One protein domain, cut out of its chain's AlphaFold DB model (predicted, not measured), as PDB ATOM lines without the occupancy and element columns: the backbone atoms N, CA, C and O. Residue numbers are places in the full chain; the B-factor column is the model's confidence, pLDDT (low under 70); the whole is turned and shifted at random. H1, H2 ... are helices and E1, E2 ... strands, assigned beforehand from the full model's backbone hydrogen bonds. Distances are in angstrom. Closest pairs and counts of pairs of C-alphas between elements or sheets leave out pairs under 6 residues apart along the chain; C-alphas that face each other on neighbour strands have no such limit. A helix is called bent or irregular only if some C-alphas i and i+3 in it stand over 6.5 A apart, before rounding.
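AT A GLANCE: This is residues 20 to 108 and 306 to 329 of the 342 residues of the protein "PWI domain-containing protein" of Populus trichocarpa (UniProt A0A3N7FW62). A bent helix makes a V of unequal arms, H3a and H3b; the long arm H3b makes the longest axis, while H3a forms a hairpin with H2, and H1 crosses H2. A small pair of parallel strands, E1 and E2, sits beside residues 87 to 98 of H3b, and residues 102 to 108 and 322 to 329, the latter with most of H4, stick out from this body. The printed part has 113 residues, with four named helices and two named strands in the order E1 H1 H2 H3 E2 H4; the class is mostly helix. The whole is only just compact, close to loose, with a radius of gyration of the C-alphas of 15.5 A, and elongated, spanning 46 by 28 by 20 A.

HOW THE PARTS SIT: Start at E1, residues 20 to 22, and look across to its parallel neighbour E2, residues 308 to 311: N 21 and O 309 are 3.0 A apart, within hydrogen-bond range. H1, residues 27 to 43, touches H2, residues 48 to 59, at a steep tilt of 47 degrees, opposite ways; their closest C-alphas are those of Ser 37 and Ala 51, 5.3 A apart. Next comes H3, residues 64 to 107, assigned as one helix by its hydrogen bonds but bent, with C-alphas 74 and 77 9.6 A apart; its arms are H3a, residues 64 to 74, and H3b, residues 77 to 107. H2 and H3a are a helical hairpin at a shallow tilt of 17 degrees; they touch through residues 54 to 58 of H2 alone, closest at the C-alphas of Leu 57 and Ala 67, 6.8 A. H3a touches H3b at a steep tilt of 48 degrees, closest at the C-alphas of Glu 72 and Thr 79, 5.5 A. H1 and H3b are close but not clearly touching, with the C-alphas of Ile 36 and Leu 86 7.9 A apart. H4, residues 321 to 327, touches no helix. Every O i to N i+4 pair is within hydrogen-bond range in H1 and H2, against 5 of 7 in H3a, 26 of 27 in H3b and 1 of 3 in H4, where 0 of 4 O i to N i+3 pairs are.

IN THESE COORDINATES: Find C-alpha 20 at (182.547, 243.941, 153.403), where E1 begins. From there go to H1, 24.4 A long, H2, 16.7 A, and H3a, 15.7 A. H3b runs 47.5 A from C-alpha 77 at (182.239, 221.607, 145.069). E2 is 9.6 A long, and H4, 11.3 A, ends at C-alpha 327 at (184.145, 245.440, 173.661).

THE WHOLE: The C-alphas farthest apart are those of Gln 77 and Lys 108, 49.1 A. Residues 109 to 305 are not printed, and C-alphas 108 and 306 are 34.1 A apart across this cut. Of the links that are printed whole, E2 to H4 is short and the others are tight. Look for pLDDT under 70 at residues 98 to 108, 306 and 312 to 329; the mean of the printed part is 80.0.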
ATOM      1  N   PHE A  20     181.575 242.909 153.733       85.12
ATOM      2  CA  PHE A  20     182.547 243.941 153.403       85.12
ATOM      3  C   PHE A  20     181.924 244.833 152.354       85.12
ATOM      4  O   PHE A  20     181.559 244.342 151.295       85.12
ATOM      5  N   LYS A  21     181.794 246.130 152.619       86.69
ATOM      6  CA  LYS A  21     181.314 247.079 151.613       86.69
ATOM      7  C   LYS A  21     182.508 247.852 151.079       86.69
ATOM      8  O   LYS A  21     183.220 248.520 151.830       86.69
ATOM      9  N   LEU A  22     182.750 247.713 149.779       88.75
ATOM     10  CA  LEU A  22     183.913 248.273 149.099       88.75
ATOM     11  C   LEU A  22     183.462 249.133 147.920       88.75
ATOM     12  O   LEU A  22     182.573 248.754 147.154       88.75
ATOM     13  N   LYS A  23     184.095 250.292 147.730       89.31
ATOM     14  CA  LYS A  23     183.807 251.139 146.570       89.31
ATOM     15  C   LYS A  23     184.328 250.473 145.294       89.31
ATOM     16  O   LYS A  23     185.525 250.286 145.122       89.31
ATOM     17  N   ARG A  24     183.434 250.197 144.339       88.12
ATOM     18  CA  ARG A  24     183.762 249.484 143.083       88.12
ATOM     19  C   ARG A  24     184.905 250.112 142.277       88.12
ATOM     20  O   ARG A  24     185.666 249.398 141.637       88.12
ATOM     21  N   LYS A  25     185.015 251.443 142.284       88.38
ATOM     22  CA  LYS A  25     186.037 252.197 141.535       88.38
ATOM     23  C   LYS A  25     187.341 252.395 142.306       88.38
ATOM     24  O   LYS A  25     188.150 253.235 141.924       88.38
ATOM     25  N   SER A  26     187.538 251.673 143.400       90.75
ATOM     26  CA  SER A  26     188.667 251.944 144.260       90.75
ATOM     27  C   SER A  26     189.943 251.187 143.935       90.75
ATOM     28  O   SER A  26     189.945 250.163 143.243       90.75
ATOM     29  N   ALA A  27     191.052 251.692 144.477       89.38
ATOM     30  CA  ALA A  27     192.341 251.022 144.401       89.38
ATOM     31  C   ALA A  27     192.295 249.653 145.099       89.38
ATOM     32  O   ALA A  27     192.827 248.677 144.565       89.38
ATOM     33  N   LEU A  28     191.602 249.547 146.242       89.50
ATOM     34  CA  LEU A  28     191.398 248.273 146.931       89.50
ATOM     35  C   LEU A  28     190.561 247.303 146.091       89.50
ATOM     36  O   LEU A  28     190.948 246.143 145.964       89.50
ATOM     37  N   ALA A  29     189.482 247.766 145.451       91.19
ATOM     38  CA  ALA A  29     188.663 246.928 144.569       91.19
ATOM     39  C   ALA A  29     189.459 246.431 143.354       91.19
ATOM     40  O   ALA A  29     189.370 245.263 142.974       91.19
ATOM     41  N   SER A  30     190.311 247.287 142.789       94.00
ATOM     42  CA  SER A  30     191.203 246.926 141.682       94.00
ATOM     43  C   SER A  30     192.246 245.883 142.104       94.00
ATOM     44  O   SER A  30     192.495 244.908 141.389       94.00
ATOM     45  N   LYS A  31     192.825 246.042 143.301       94.12
ATOM     46  CA  LYS A  31     193.776 245.086 143.887       94.12
ATOM     47  C   LYS A  31     193.109 243.747 144.208       94.12
ATOM     48  O   LYS A  31     193.679 242.698 143.910       94.12
ATOM     49  N   LEU A  32     191.890 243.781 144.747       94.62
ATOM     50  CA  LEU A  32     191.060 242.606 144.998       94.62
ATOM     51  C   LEU A  32     190.776 241.849 143.694       94.62
ATOM     52  O   LEU A  32     191.081 240.660 143.610       94.62
ATOM     53  N   LYS A  33     190.303 242.543 142.648       95.25
ATOM     54  CA  LYS A  33     190.054 241.952 141.320       95.25
ATOM     55  C   LYS A  33     191.302 241.273 140.756       95.25
ATOM     56  O   LYS A  33     191.218 240.165 140.231       95.25
ATOM     57  N   SER A  34     192.468 241.910 140.888       95.06
ATOM     58  CA  SER A  34     193.748 241.344 140.440       95.06
ATOM     59  C   SER A  34     194.108 240.056 141.193       95.06
ATOM     60  O   SER A  34     194.466 239.052 140.571       95.06
ATOM     61  N   SER A  35     193.944 240.045 142.520       95.12
ATOM     62  CA  SER A  35     194.185 238.864 143.360       95.12
ATOM     63  C   SER A  35     193.239 237.711 143.023       95.12
ATOM     64  O   SER A  35     193.698 236.584 142.842       95.12
ATOM     65  N   ILE A  36     191.942 237.998 142.861       95.00
ATOM     66  CA  ILE A  36     190.932 237.017 142.442       95.00
ATOM     67  C   ILE A  36     191.281 236.457 141.065       95.00
ATOM     68  O   ILE A  36     191.350 235.245 140.897       95.00
ATOM     69  N   SER A  37     191.571 237.319 140.087       94.75
ATOM     70  CA  SER A  37     191.939 236.882 138.737       94.75
ATOM     71  C   SER A  37     193.175 235.982 138.753       94.75
ATOM     72  O   SER A  37     193.196 234.947 138.088       94.75
ATOM     73  N   LYS A  38     194.194 236.323 139.551       94.06
ATOM     74  CA  LYS A  38     195.391 235.491 139.709       94.06
ATOM     75  C   LYS A  38     195.057 234.122 140.310       94.06
ATOM     76  O   LYS A  38     195.556 233.123 139.798       94.06
ATOM     77  N   HIS A  39     194.226 234.076 141.349       92.75
ATOM     78  CA  HIS A  39     193.833 232.825 141.998       92.75
ATOM     79  C   HIS A  39     192.965 231.947 141.086       92.75
ATOM     80  O   HIS A  39     193.185 230.741 140.991       92.75
ATOM     81  N   LEU A  40     192.023 232.544 140.350       92.12
ATOM     82  CA  LEU A  40     191.175 231.824 139.399       92.12
ATOM     83  C   LEU A  40     191.989 231.176 138.279       92.12
ATOM     84  O   LEU A  40     191.759 230.007 137.972       92.12
ATOM     85  N   ARG A  41     192.991 231.879 137.733       89.38
ATOM     86  CA  ARG A  41     193.891 231.310 136.714       89.38
ATOM     87  C   ARG A  41     194.670 230.097 137.208       89.38
ATOM     88  O   ARG A  41     194.958 229.211 136.414       89.38
ATOM     89  N   HIS A  42     195.046 230.081 138.485       85.44
ATOM     90  CA  HIS A  42     195.844 228.997 139.046       85.44
ATOM     91  C   HIS A  42     194.993 227.773 139.397       85.44
ATOM     92  O   HIS A  42     195.409 226.648 139.142       85.44
ATOM     93  N   SER A  43     193.807 227.990 139.965       79.88
ATOM     94  CA  SER A  43     193.033 226.911 140.582       79.88
ATOM     95  C   SER A  43     191.819 226.463 139.765       79.88
ATOM     96  O   SER A  43     191.350 225.347 139.970       79.88
ATOM     97  N   TYR A  44     191.297 227.281 138.847       79.31
ATOM     98  CA  TYR A  44     189.983 227.038 138.241       79.31
ATOM     99  C   TYR A  44     189.975 227.193 136.724       79.31
ATOM    100  O   TYR A  44     189.866 226.214 135.993       79.31
ATOM    101  N   SER A  45     190.005 228.434 136.246       74.75
ATOM    102  CA  SER A  45     189.771 228.801 134.852       74.75
ATOM    103  C   SER A  45     190.239 230.232 134.602       74.75
ATOM    104  O   SER A  45     190.292 231.064 135.507       74.75
ATOM    105  N   HIS A  46     190.562 230.541 133.348       78.25
ATOM    106  CA  HIS A  46     191.037 231.862 132.924       78.25
ATOM    107  C   HIS A  46     189.887 232.854 132.678       78.25
ATOM    108  O   HIS A  46     189.930 233.645 131.735       78.25
ATOM    109  N   ASP A  47     188.852 232.825 133.519       85.25
ATOM    110  CA  ASP A  47     187.667 233.653 133.326       85.25
ATOM    111  C   ASP A  47     187.835 235.036 133.979       85.25
ATOM    112  O   ASP A  47     187.817 235.208 135.202       85.25
ATOM    113  N   ARG A  48     188.024 236.049 133.126       89.44
ATOM    114  CA  ARG A  48     188.122 237.457 133.537       89.44
ATOM    115  C   ARG A  48     186.772 238.027 133.981       89.44
ATOM    116  O   ARG A  48     186.762 238.914 134.833       89.44
ATOM    117  N   VAL A  49     185.671 237.526 133.423       93.75
ATOM    118  CA  VAL A  49     184.303 237.963 133.731       93.75
ATOM    119  C   VAL A  49     183.909 237.468 135.118       93.75
ATOM    120  O   VAL A  49     183.383 238.241 135.914       93.75
ATOM    121  N   LEU A  50     184.265 236.228 135.461       94.50
ATOM    122  CA  LEU A  50     184.019 235.685 136.799       94.50
ATOM    123  C   LEU A  50     184.748 236.485 137.891       94.50
ATOM    124  O   LEU A  50     184.157 236.810 138.920       94.50
ATOM    125  N   ALA A  51     186.005 236.880 137.655       95.44
ATOM    126  CA  ALA A  51     186.745 237.728 138.595       95.44
ATOM    127  C   ALA A  51     186.052 239.083 138.834       95.44
ATOM    128  O   ALA A  51     186.037 239.603 139.953       95.44
ATOM    129  N   GLU A  52     185.475 239.660 137.781       95.44
ATOM    130  CA  GLU A  52     184.706 240.898 137.862       95.44
ATOM    131  C   GLU A  52     183.400 240.713 138.628       95.44
ATOM    132  O   GLU A  52     183.123 241.491 139.540       95.44
ATOM    133  N   TYR A  53     182.658 239.648 138.332       96.12
ATOM    134  CA  TYR A  53     181.434 239.296 139.042       96.12
ATOM    135  C   TYR A  53     181.676 239.137 140.549       96.12
ATOM    136  O   TYR A  53     181.020 239.807 141.343       96.12
ATOM    137  N   ILE A  54     182.681 238.351 140.949       95.75
ATOM    138  CA  ILE A  54     183.036 238.153 142.365       95.75
ATOM    139  C   ILE A  54     183.390 239.487 143.031       95.75
ATOM    140  O   ILE A  54     182.930 239.776 144.135       95.75
ATOM    141  N   THR A  55     184.167 240.333 142.349       95.50
ATOM    142  CA  THR A  55     184.512 241.664 142.870       95.50
ATOM    143  C   THR A  55     183.254 242.502 143.105       95.50
ATOM    144  O   THR A  55     183.150 243.177 144.126       95.50
ATOM    145  N   VAL A  56     182.276 242.446 142.195       95.38
ATOM    146  CA  VAL A  56     180.995 243.154 142.335       95.38
ATOM    147  C   VAL A  56     180.166 242.601 143.493       95.38
ATOM    148  O   VAL A  56     179.607 243.405 144.236       95.38
ATOM    149  N   LEU A  57     180.116 241.279 143.695       95.00
ATOM    150  CA  LEU A  57     179.417 240.675 144.838       95.00
ATOM    151  C   LEU A  57     179.937 241.234 146.164       95.00
ATOM    152  O   LEU A  57     179.148 241.689 146.994       95.00
ATOM    153  N   VAL A  58     181.261 241.266 146.318       94.06
ATOM    154  CA  VAL A  58     181.907 241.825 147.508       94.06
ATOM    155  C   VAL A  58     181.653 243.326 147.603       94.06
ATOM    156  O   VAL A  58     181.225 243.803 148.640       94.06
ATOM    157  N   CYS A  59     181.827 244.096 146.525       92.94
ATOM    158  CA  CYS A  59     181.575 245.544 146.562       92.94
ATOM    159  C   CYS A  59     180.130 245.890 146.957       92.94
ATOM    160  O   CYS A  59     179.890 246.917 147.590       92.94
ATOM    161  N   ASN A  60     179.172 245.032 146.605       92.75
ATOM    162  CA  ASN A  60     177.767 245.200 146.957       92.75
ATOM    163  C   ASN A  60     177.458 244.822 148.419       92.75
ATOM    164  O   ASN A  60     176.314 244.971 148.840       92.75
ATOM    165  N   GLY A  61     178.442 244.362 149.196       91.62
ATOM    166  CA  GLY A  61     178.257 244.035 150.607       91.62
ATOM    167  C   GLY A  61     177.590 242.686 150.852       91.62
ATOM    168  O   GLY A  61     176.994 242.504 151.911       91.62
ATOM    169  N   LYS A  62     177.661 241.741 149.904       92.62
ATOM    170  CA  LYS A  62     177.169 240.382 150.168       92.62
ATOM    171  C   LYS A  62     178.001 239.716 151.263       92.62
ATOM    172  O   LYS A  62     179.220 239.890 151.326       92.62
ATOM    173  N   ASN A  63     177.330 238.968 152.134       93.38
ATOM    174  CA  ASN A  63     177.994 238.188 153.177       93.38
ATOM    175  C   ASN A  63     178.556 236.864 152.617       93.38
ATOM    176  O   ASN A  63     178.327 236.518 151.454       93.38
ATOM    177  N   GLN A  64     179.308 236.140 153.451       94.06
ATOM    178  CA  GLN A  64     180.007 234.912 153.056       94.06
ATOM    179  C   GLN A  64     179.068 233.856 152.488       94.06
ATOM    180  O   GLN A  64     179.351 233.265 151.448       94.06
ATOM    181  N   GLU A  65     177.922 233.674 153.133       93.81
ATOM    182  CA  GLU A  65     176.958 232.650 152.757       93.81
ATOM    183  C   GLU A  65     176.239 232.982 151.445       93.81
ATOM    184  O   GLU A  65     176.091 232.129 150.572       93.81
ATOM    185  N   GLN A  66     175.873 234.249 151.242       94.75
ATOM    186  CA  GLN A  66     175.295 234.713 149.981       94.75
ATOM    187  C   GLN A  66     176.278 234.553 148.820       94.75
ATOM    188  O   GLN A  66     175.900 234.088 147.747       94.75
ATOM    189  N   ALA A  67     177.548 234.910 149.027       95.69
ATOM    190  CA  ALA A  67     178.568 234.712 148.006       95.69
ATOM    191  C   ALA A  67     178.824 233.225 147.735       95.69
ATOM    192  O   ALA A  67     179.025 232.858 146.582       95.69
ATOM    193  N   ARG A  68     178.771 232.362 148.758       96.12
ATOM    194  CA  ARG A  68     178.842 230.905 148.585       96.12
ATOM    195  C   ARG A  68     177.732 230.411 147.671       96.12
ATOM    196  O   ARG A  68     178.027 229.779 146.664       96.12
ATOM    197  N   HIS A  69     176.485 230.756 147.967       96.25
ATOM    198  CA  HIS A  69     175.347 230.342 147.151       96.25
ATOM    199  C   HIS A  69     175.448 230.855 145.701       96.25
ATOM    200  O   HIS A  69     175.241 230.105 144.751       96.25
ATOM    201  N   ASP A  70     175.826 232.120 145.502       95.69
ATOM    202  CA  ASP A  70     175.944 232.707 144.160       95.69
ATOM    203  C   ASP A  70     177.086 232.116 143.325       95.69
ATOM    204  O   ASP A  70     177.020 232.111 142.094       95.69
ATOM    205  N   LEU A  71     178.162 231.672 143.979       95.94
ATOM    206  CA  LEU A  71     179.346 231.136 143.312       95.94
ATOM    207  C   LEU A  71     179.277 229.626 143.083       95.94
ATOM    208  O   LEU A  71     180.038 229.111 142.261       95.94
ATOM    209  N   GLU A  72     178.335 228.936 143.726       95.94
ATOM    210  CA  GLU A  72     178.154 227.488 143.614       95.94
ATOM    211  C   GLU A  72     177.916 227.036 142.170       95.94
ATOM    212  O   GLU A  72     178.512 226.057 141.721       95.94
ATOM    213  N   ALA A  73     177.157 227.814 141.395       93.56
ATOM    214  CA  ALA A  73     176.907 227.536 139.981       93.56
ATOM    215  C   ALA A  73     178.168 227.613 139.094       93.56
ATOM    216  O   ALA A  73     178.195 227.018 138.018       93.56
ATOM    217  N   PHE A  74     179.207 228.338 139.524       93.75
ATOM    218  CA  PHE A  74     180.438 228.543 138.753       93.75
ATOM    219  C   PHE A  74     181.580 227.635 139.214       93.75
ATOM    220  O   PHE A  74     182.371 227.169 138.395       93.75
ATOM    221  N   LEU A  75     181.695 227.411 140.526       93.19
ATOM    222  CA  LEU A  75     182.836 226.723 141.141       93.19
ATOM    223  C   LEU A  75     182.487 225.317 141.658       93.19
ATOM    224  O   LEU A  75     183.392 224.521 141.934       93.19
ATOM    225  N   GLY A  76     181.196 224.985 141.772       93.25
ATOM    226  CA  GLY A  76     180.711 223.683 142.219       93.25
ATOM    227  C   GLY A  76     181.210 223.322 143.618       93.25
ATOM    228  O   GLY A  76     181.125 224.114 144.554       93.25
ATOM    229  N   GLN A  77     181.794 222.133 143.768       92.94
ATOM    230  CA  GLN A  77     182.239 221.607 145.069       92.94
ATOM    231  C   GLN A  77     183.370 222.418 145.717       92.94
ATOM    232  O   GLN A  77     183.539 222.394 146.931       92.94
ATOM    233  N   ARG A  78     184.134 223.175 144.923       92.56
ATOM    234  CA  ARG A  78     185.261 223.981 145.417       92.56
ATOM    235  C   ARG A  78     184.853 225.381 145.881       92.56
ATOM    236  O   ARG A  78     185.693 226.174 146.298       92.56
ATOM    237  N   THR A  79     183.559 225.689 145.828       95.75
ATOM    238  CA  THR A  79     183.018 226.995 146.218       95.75
ATOM    239  C   THR A  79     183.330 227.339 147.666       95.75
ATOM    240  O   THR A  79     183.736 228.462 147.944       95.75
ATOM    241  N   GLN A  80     183.191 226.380 148.584       94.88
ATOM    242  CA  GLN A  80     183.441 226.614 150.006       94.88
ATOM    243  C   GLN A  80     184.903 226.997 150.266       94.88
ATOM    244  O   GLN A  80     185.161 228.012 150.907       94.88
ATOM    245  N   GLU A  81     185.853 226.239 149.715       95.50
ATOM    246  CA  GLU A  81     187.289 226.527 149.839       95.50
ATOM    247  C   GLU A  81     187.643 227.899 149.252       95.50
ATOM    248  O   GLU A  81     188.370 228.682 149.866       95.50
ATOM    249  N   PHE A  82     187.089 228.218 148.077       96.00
ATOM    250  CA  PHE A  82     187.307 229.505 147.425       96.00
ATOM    251  C   PHE A  82     186.763 230.679 148.243       96.00
ATOM    252  O   PHE A  82     187.430 231.704 148.382       96.00
ATOM    253  N   VAL A  83     185.550 230.543 148.773       96.06
ATOM    254  CA  VAL A  83     184.897 231.588 149.561       96.06
ATOM    255  C   VAL A  83     185.630 231.804 150.882       96.06
ATOM    256  O   VAL A  83     185.882 232.950 151.233       96.06
ATOM    257  N   SER A  84     186.070 230.752 151.575       95.62
ATOM    258  CA  SER A  84     186.907 230.912 152.773       95.62
ATOM    259  C   SER A  84     188.190 231.696 152.472       95.62
ATOM    260  O   SER A  84     188.466 232.699 153.127       95.62
ATOM    261  N   TRP A  85     188.909 231.332 151.403       96.62
ATOM    262  CA  TRP A  85     190.099 232.070 150.964       96.62
ATOM    263  C   TRP A  85     189.804 233.543 150.636       96.62
ATOM    264  O   TRP A  85     190.592 234.436 150.961       96.62
ATOM    265  N   LEU A  86     188.673 233.811 149.979       95.81
ATOM    266  CA  LEU A  86     188.265 235.167 149.630       95.81
ATOM    267  C   LEU A  86     188.024 236.015 150.886       95.81
ATOM    268  O   LEU A  86     188.462 237.164 150.932       95.81
ATOM    269  N   TRP A  87     187.378 235.456 151.910       95.19
ATOM    270  CA  TRP A  87     187.147 236.150 153.179       95.19
ATOM    271  C   TRP A  87     188.448 236.394 153.950       95.19
ATOM    272  O   TRP A  87     188.667 237.513 154.420       95.19
ATOM    273  N   ASP A  88     189.364 235.426 153.980       94.94
ATOM    274  CA  ASP A  88     190.698 235.607 154.568       94.94
ATOM    275  C   ASP A  88     191.484 236.732 153.872       94.94
ATOM    276  O   ASP A  88     192.152 237.551 154.513       94.94
ATOM    277  N   LEU A  89     191.375 236.818 152.541       93.81
ATOM    278  CA  LEU A  89     191.985 237.886 151.752       93.81
ATOM    279  C   LEU A  89     191.393 239.263 152.099       93.81
ATOM    280  O   LEU A  89     192.144 240.237 152.214       93.81
ATOM    281  N   LEU A  90     190.072 239.356 152.272       92.69
ATOM    282  CA  LEU A  90     189.392 240.600 152.647       92.69
ATOM    283  C   LEU A  90     189.775 241.045 154.058       92.69
ATOM    284  O   LEU A  90     190.145 242.205 154.250       92.69
ATOM    285  N   LEU A  91     189.793 240.119 155.018       90.94
ATOM    286  CA  LEU A  91     190.276 240.377 156.373       90.94
ATOM    287  C   LEU A  91     191.715 240.895 156.349       90.94
ATOM    288  O   LEU A  91     192.019 241.914 156.971       90.94
ATOM    289  N   LYS A  92     192.600 240.275 155.557       90.75
ATOM    290  CA  LYS A  92     193.981 240.743 155.385       90.75
ATOM    291  C   LYS A  92     194.051 242.184 154.873       90.75
ATOM    292  O   LYS A  92     194.891 242.946 155.350       90.75
ATOM    293  N   TYR A  93     193.184 242.581 153.942       88.56
ATOM    294  CA  TYR A  93     193.124 243.970 153.479       88.56
ATOM    295  C   TYR A  93     192.635 244.934 154.555       88.56
ATOM    296  O   TYR A  93     193.233 246.000 154.699       88.56
ATOM    297  N   VAL A  94     191.640 244.550 155.358       86.12
ATOM    298  CA  VAL A  94     191.209 245.347 156.518       86.12
ATOM    299  C   VAL A  94     192.377 245.546 157.484       86.12
ATOM    300  O   VAL A  94     192.720 246.683 157.807       86.12
ATOM    301  N   TYR A  95     193.065 244.469 157.876       84.62
ATOM    302  CA  TYR A  95     194.215 244.556 158.781       84.62
ATOM    303  C   TYR A  95     195.352 245.413 158.222       84.62
ATOM    304  O   TYR A  95     195.992 246.144 158.975       84.62
ATOM    305  N   GLN A  96     195.614 245.338 156.918       82.25
ATOM    306  CA  GLN A  96     196.674 246.118 156.287       82.25
ATOM    307  C   GLN A  96     196.312 247.606 156.214       82.25
ATOM    308  O   GLN A  96     197.124 248.440 156.601       82.25
ATOM    309  N   SER A  97     195.067 247.931 155.847       72.94
ATOM    310  CA  SER A  97     194.580 249.314 155.843       72.94
ATOM    311  C   SER A  97     194.624 249.953 157.236       72.94
ATOM    312  O   SER A  97     195.021 251.105 157.375       72.94
ATOM    313  N   ASN A  98     194.323 249.184 158.288       68.88
ATOM    314  CA  ASN A  98     194.410 249.663 159.667       68.88
ATOM    315  C   ASN A  98     195.859 249.921 160.109       68.88
ATOM    316  O   ASN A  98     196.108 250.875 160.843       68.88
ATOM    317  N   LYS A  99     196.826 249.112 159.653       69.31
ATOM    318  CA  LYS A  99     198.256 249.357 159.914       69.31
ATOM    319  C   LYS A  99     198.741 250.633 159.230       69.31
ATOM    320  O   LYS A  99     199.438 251.420 159.865       69.31
ATOM    321  N   ASP A 100     198.328 250.859 157.986       58.34
ATOM    322  CA  ASP A 100     198.693 252.059 157.230       58.34
ATOM    323  C   ASP A 100     198.085 253.325 157.862       58.34
ATOM    324  O   ASP A 100     198.757 254.349 157.953       58.34
ATOM    325  N   ILE A 101     196.854 253.249 158.389       57.97
ATOM    326  CA  ILE A 101     196.220 254.351 159.132       57.97
ATOM    327  C   ILE A 101     196.966 254.644 160.440       57.97
ATOM    328  O   ILE A 101     197.216 255.811 160.733       57.97
ATOM    329  N   CYS A 102     197.354 253.617 161.206       53.88
ATOM    330  CA  CYS A 102     198.105 253.801 162.452       53.88
ATOM    331  C   CYS A 102     199.482 254.443 162.213       53.88
ATOM    332  O   CYS A 102     199.848 255.381 162.920       53.88
ATOM    333  N   LEU A 103     200.206 254.003 161.178       52.72
ATOM    334  CA  LEU A 103     201.502 254.580 160.801       52.72
ATOM    335  C   LEU A 103     201.374 256.023 160.286       52.72
ATOM    336  O   LEU A 103     202.246 256.848 160.547       52.72
ATOM    337  N   LEU A 104     200.279 256.356 159.593       48.47
ATOM    338  CA  LEU A 104     200.031 257.718 159.115       48.47
ATOM    339  C   LEU A 104     199.641 258.677 160.254       48.47
ATOM    340  O   LEU A 104     199.967 259.862 160.190       48.47
ATOM    341  N   SER A 105     198.964 258.185 161.301       48.50
ATOM    342  CA  SER A 105     198.634 258.992 162.484       48.50
ATOM    343  C   SER A 105     199.844 259.336 163.359       48.50
ATOM    344  O   SER A 105     199.846 260.412 163.951       48.50
ATOM    345  N   ASP A 106     200.885 258.498 163.379       44.25
ATOM    346  CA  ASP A 106     202.151 258.790 164.078       44.25
ATOM    347  C   ASP A 106     203.105 259.689 163.272       44.25
ATOM    348  O   ASP A 106     204.056 260.232 163.819       44.25
ATOM    349  N   ALA A 107     202.861 259.887 161.973       49.62
ATOM    350  CA  ALA A 107     203.666 260.781 161.136       49.62
ATOM    351  C   ALA A 107     203.126 262.223 161.079       49.62
ATOM    352  O   ALA A 107     203.809 263.124 160.595       49.62
ATOM    353  N   LYS A 108     201.893 262.466 161.550       49.16
ATOM    354  CA  LYS A 108     201.209 263.773 161.456       49.16
ATOM    355  C   LYS A 108     201.173 264.576 162.761       49.16
ATOM    356  O   LYS A 108     200.581 265.652 162.783       49.16
ATOM    357  N   VAL A 306     173.952 242.155 161.377       60.47
ATOM    358  CA  VAL A 306     175.040 241.969 160.394       60.47
ATOM    359  C   VAL A 306     176.110 243.050 160.572       60.47
ATOM    360  O   VAL A 306     175.888 244.223 160.263       60.47
ATOM    361  N   LYS A 307     177.299 242.659 161.045       70.69
ATOM    362  CA  LYS A 307     178.462 243.553 161.150       70.69
ATOM    363  C   LYS A 307     178.987 243.867 159.746       70.69
ATOM    364  O   LYS A 307     179.667 243.042 159.138       70.69
ATOM    365  N   THR A 308     178.680 245.062 159.244       74.62
ATOM    366  CA  THR A 308     179.208 245.555 157.965       74.62
ATOM    367  C   THR A 308     180.509 246.311 158.201       74.62
ATOM    368  O   THR A 308     180.539 247.290 158.942       74.62
ATOM    369  N   VAL A 309     181.590 245.872 157.561       78.00
ATOM    370  CA  VAL A 309     182.878 246.571 157.561       78.00
ATOM    371  C   VAL A 309     182.971 247.395 156.279       78.00
ATOM    372  O   VAL A 309     183.080 246.841 155.182       78.00
ATOM    373  N   GLU A 310     182.925 248.722 156.399       77.12
ATOM    374  CA  GLU A 310     183.216 249.616 155.275       77.12
ATOM    375  C   GLU A 310     184.731 249.819 155.145       77.12
ATOM    376  O   GLU A 310     185.386 250.341 156.048       77.12
ATOM    377  N   LEU A 311     185.296 249.411 154.005       71.94
ATOM    378  CA  LEU A 311     186.683 249.716 153.657       71.94
ATOM    379  C   LEU A 311     186.720 250.996 152.818       71.94
ATOM    380  O   LEU A 311     186.349 250.999 151.643       71.94
ATOM    381  N   CYS A 312     187.189 252.082 153.427       64.50
ATOM    382  CA  CYS A 312     187.412 253.353 152.748       64.50
ATOM    383  C   CYS A 312     188.844 253.447 152.212       64.50
ATOM    384  O   CYS A 312     189.817 253.172 152.914       64.50
ATOM    385  N   ASP A 313     188.984 253.909 150.973       55.69
ATOM    386  CA  ASP A 313     190.279 254.118 150.332       55.69
ATOM    387  C   ASP A 313     190.898 255.436 150.805       55.69
ATOM    388  O   ASP A 313     190.709 256.484 150.189       55.69
ATOM    389  N   GLY A 314     191.580 255.398 151.950       51.84
ATOM    390  CA  GLY A 314     192.637 256.346 152.342       51.84
ATOM    391  C   GLY A 314     192.311 257.848 152.395       51.84
ATOM    392  O   GLY A 314     193.217 258.644 152.605       51.84
ATOM    393  N   SER A 315     191.058 258.264 152.215       47.78
ATOM    394  CA  SER A 315     190.652 259.679 152.146       47.78
ATOM    395  C   SER A 315     189.399 260.002 152.966       47.78
ATOM    396  O   SER A 315     188.999 261.159 153.044       47.78
ATOM    397  N   GLY A 316     188.792 258.999 153.608       37.66
ATOM    398  CA  GLY A 316     187.585 259.147 154.421       37.66
ATOM    399  C   GLY A 316     187.857 258.844 155.889       37.66
ATOM    400  O   GLY A 316     188.340 257.768 156.230       37.66
ATOM    401  N   THR A 317     187.549 259.819 156.729       39.81
ATOM    402  CA  THR A 317     187.661 259.865 158.186       39.81
ATOM    403  C   THR A 317     187.101 258.628 158.903       39.81
ATOM    404  O   THR A 317     185.964 258.219 158.706       39.81
ATOM    405  N   VAL A 318     187.953 258.074 159.770       46.47
ATOM    406  CA  VAL A 318     187.711 257.368 161.041       46.47
ATOM    407  C   VAL A 318     186.241 257.189 161.459       46.47
ATOM    408  O   VAL A 318     185.647 258.113 161.998       46.47
ATOM    409  N   TYR A 319     185.713 255.964 161.358       45.62
ATOM    410  CA  TYR A 319     184.608 255.501 162.223       45.62
ATOM    411  C   TYR A 319     184.722 254.042 162.703       45.62
ATOM    412  O   TYR A 319     183.874 253.587 163.461       45.62
ATOM    413  N   LEU A 320     185.789 253.306 162.364       50.50
ATOM    414  CA  LEU A 320     185.941 251.912 162.820       50.50
ATOM    415  C   LEU A 320     186.644 251.757 164.184       50.50
ATOM    416  O   LEU A 320     186.656 250.667 164.750       50.50
ATOM    417  N   LYS A 321     187.245 252.827 164.729       44.03
ATOM    418  CA  LYS A 321     188.086 252.742 165.940       44.03
ATOM    419  C   LYS A 321     187.287 252.737 167.255       44.03
ATOM    420  O   LYS A 321     187.822 252.296 168.266       44.03
ATOM    421  N   GLN A 322     186.027 253.183 167.258       43.62
ATOM    422  CA  GLN A 322     185.244 253.301 168.497       43.62
ATOM    423  C   GLN A 322     184.579 251.976 168.917       43.62
ATOM    424  O   GLN A 322     184.556 251.656 170.103       43.62
ATOM    425  N   GLU A 323     184.105 251.169 167.964       46.06
ATOM    426  CA  GLU A 323     183.311 249.967 168.275       46.06
ATOM    427  C   GLU A 323     184.168 248.812 168.824       46.06
ATOM    428  O   GLU A 323     183.755 248.078 169.719       46.06
ATOM    429  N   LEU A 324     185.408 248.681 168.343       45.78
ATOM    430  CA  LEU A 324     186.303 247.588 168.740       45.78
ATOM    431  C   LEU A 324     186.964 247.836 170.110       45.78
ATOM    432  O   LEU A 324     187.262 246.887 170.832       45.78
ATOM    433  N   LEU A 325     187.138 249.104 170.512       45.16
ATOM    434  CA  LEU A 325     187.686 249.450 171.830       45.16
ATOM    435  C   LEU A 325     186.657 249.273 172.961       45.16
ATOM    436  O   LEU A 325     187.034 248.976 174.094       45.16
ATOM    437  N   ASN A 326     185.363 249.418 172.660       48.03
ATOM    438  CA  ASN A 326     184.297 249.303 173.656       48.03
ATOM    439  C   ASN A 326     184.030 247.852 174.094       48.03
ATOM    440  O   ASN A 326     183.631 247.641 175.237       48.03
ATOM    441  N   GLN A 327     184.325 246.846 173.262       50.44
ATOM    442  CA  GLN A 327     184.145 245.440 173.661       50.44
ATOM    443  C   GLN A 327     185.171 244.966 174.701       50.44
ATOM    444  O   GLN A 327     184.837 244.158 175.562       50.44
ATOM    445  N   HIS A 328     186.393 245.507 174.697       42.50
ATOM    446  CA  HIS A 328     187.429 245.097 175.654       42.50
ATOM    447  C   HIS A 328     187.335 245.793 177.020       42.50
ATOM    448  O   HIS A 328     188.001 245.367 177.959       42.50
ATOM    449  N   LYS A 329     186.511 246.841 177.164       44.53
ATOM    450  CA  LYS A 329     186.369 247.577 178.434       44.53
ATOM    451  C   LYS A 329     185.218 247.074 179.317       44.53
ATOM    452  O   LYS A 329     185.162 247.437 180.486       44.53
TER     453      LYS A 329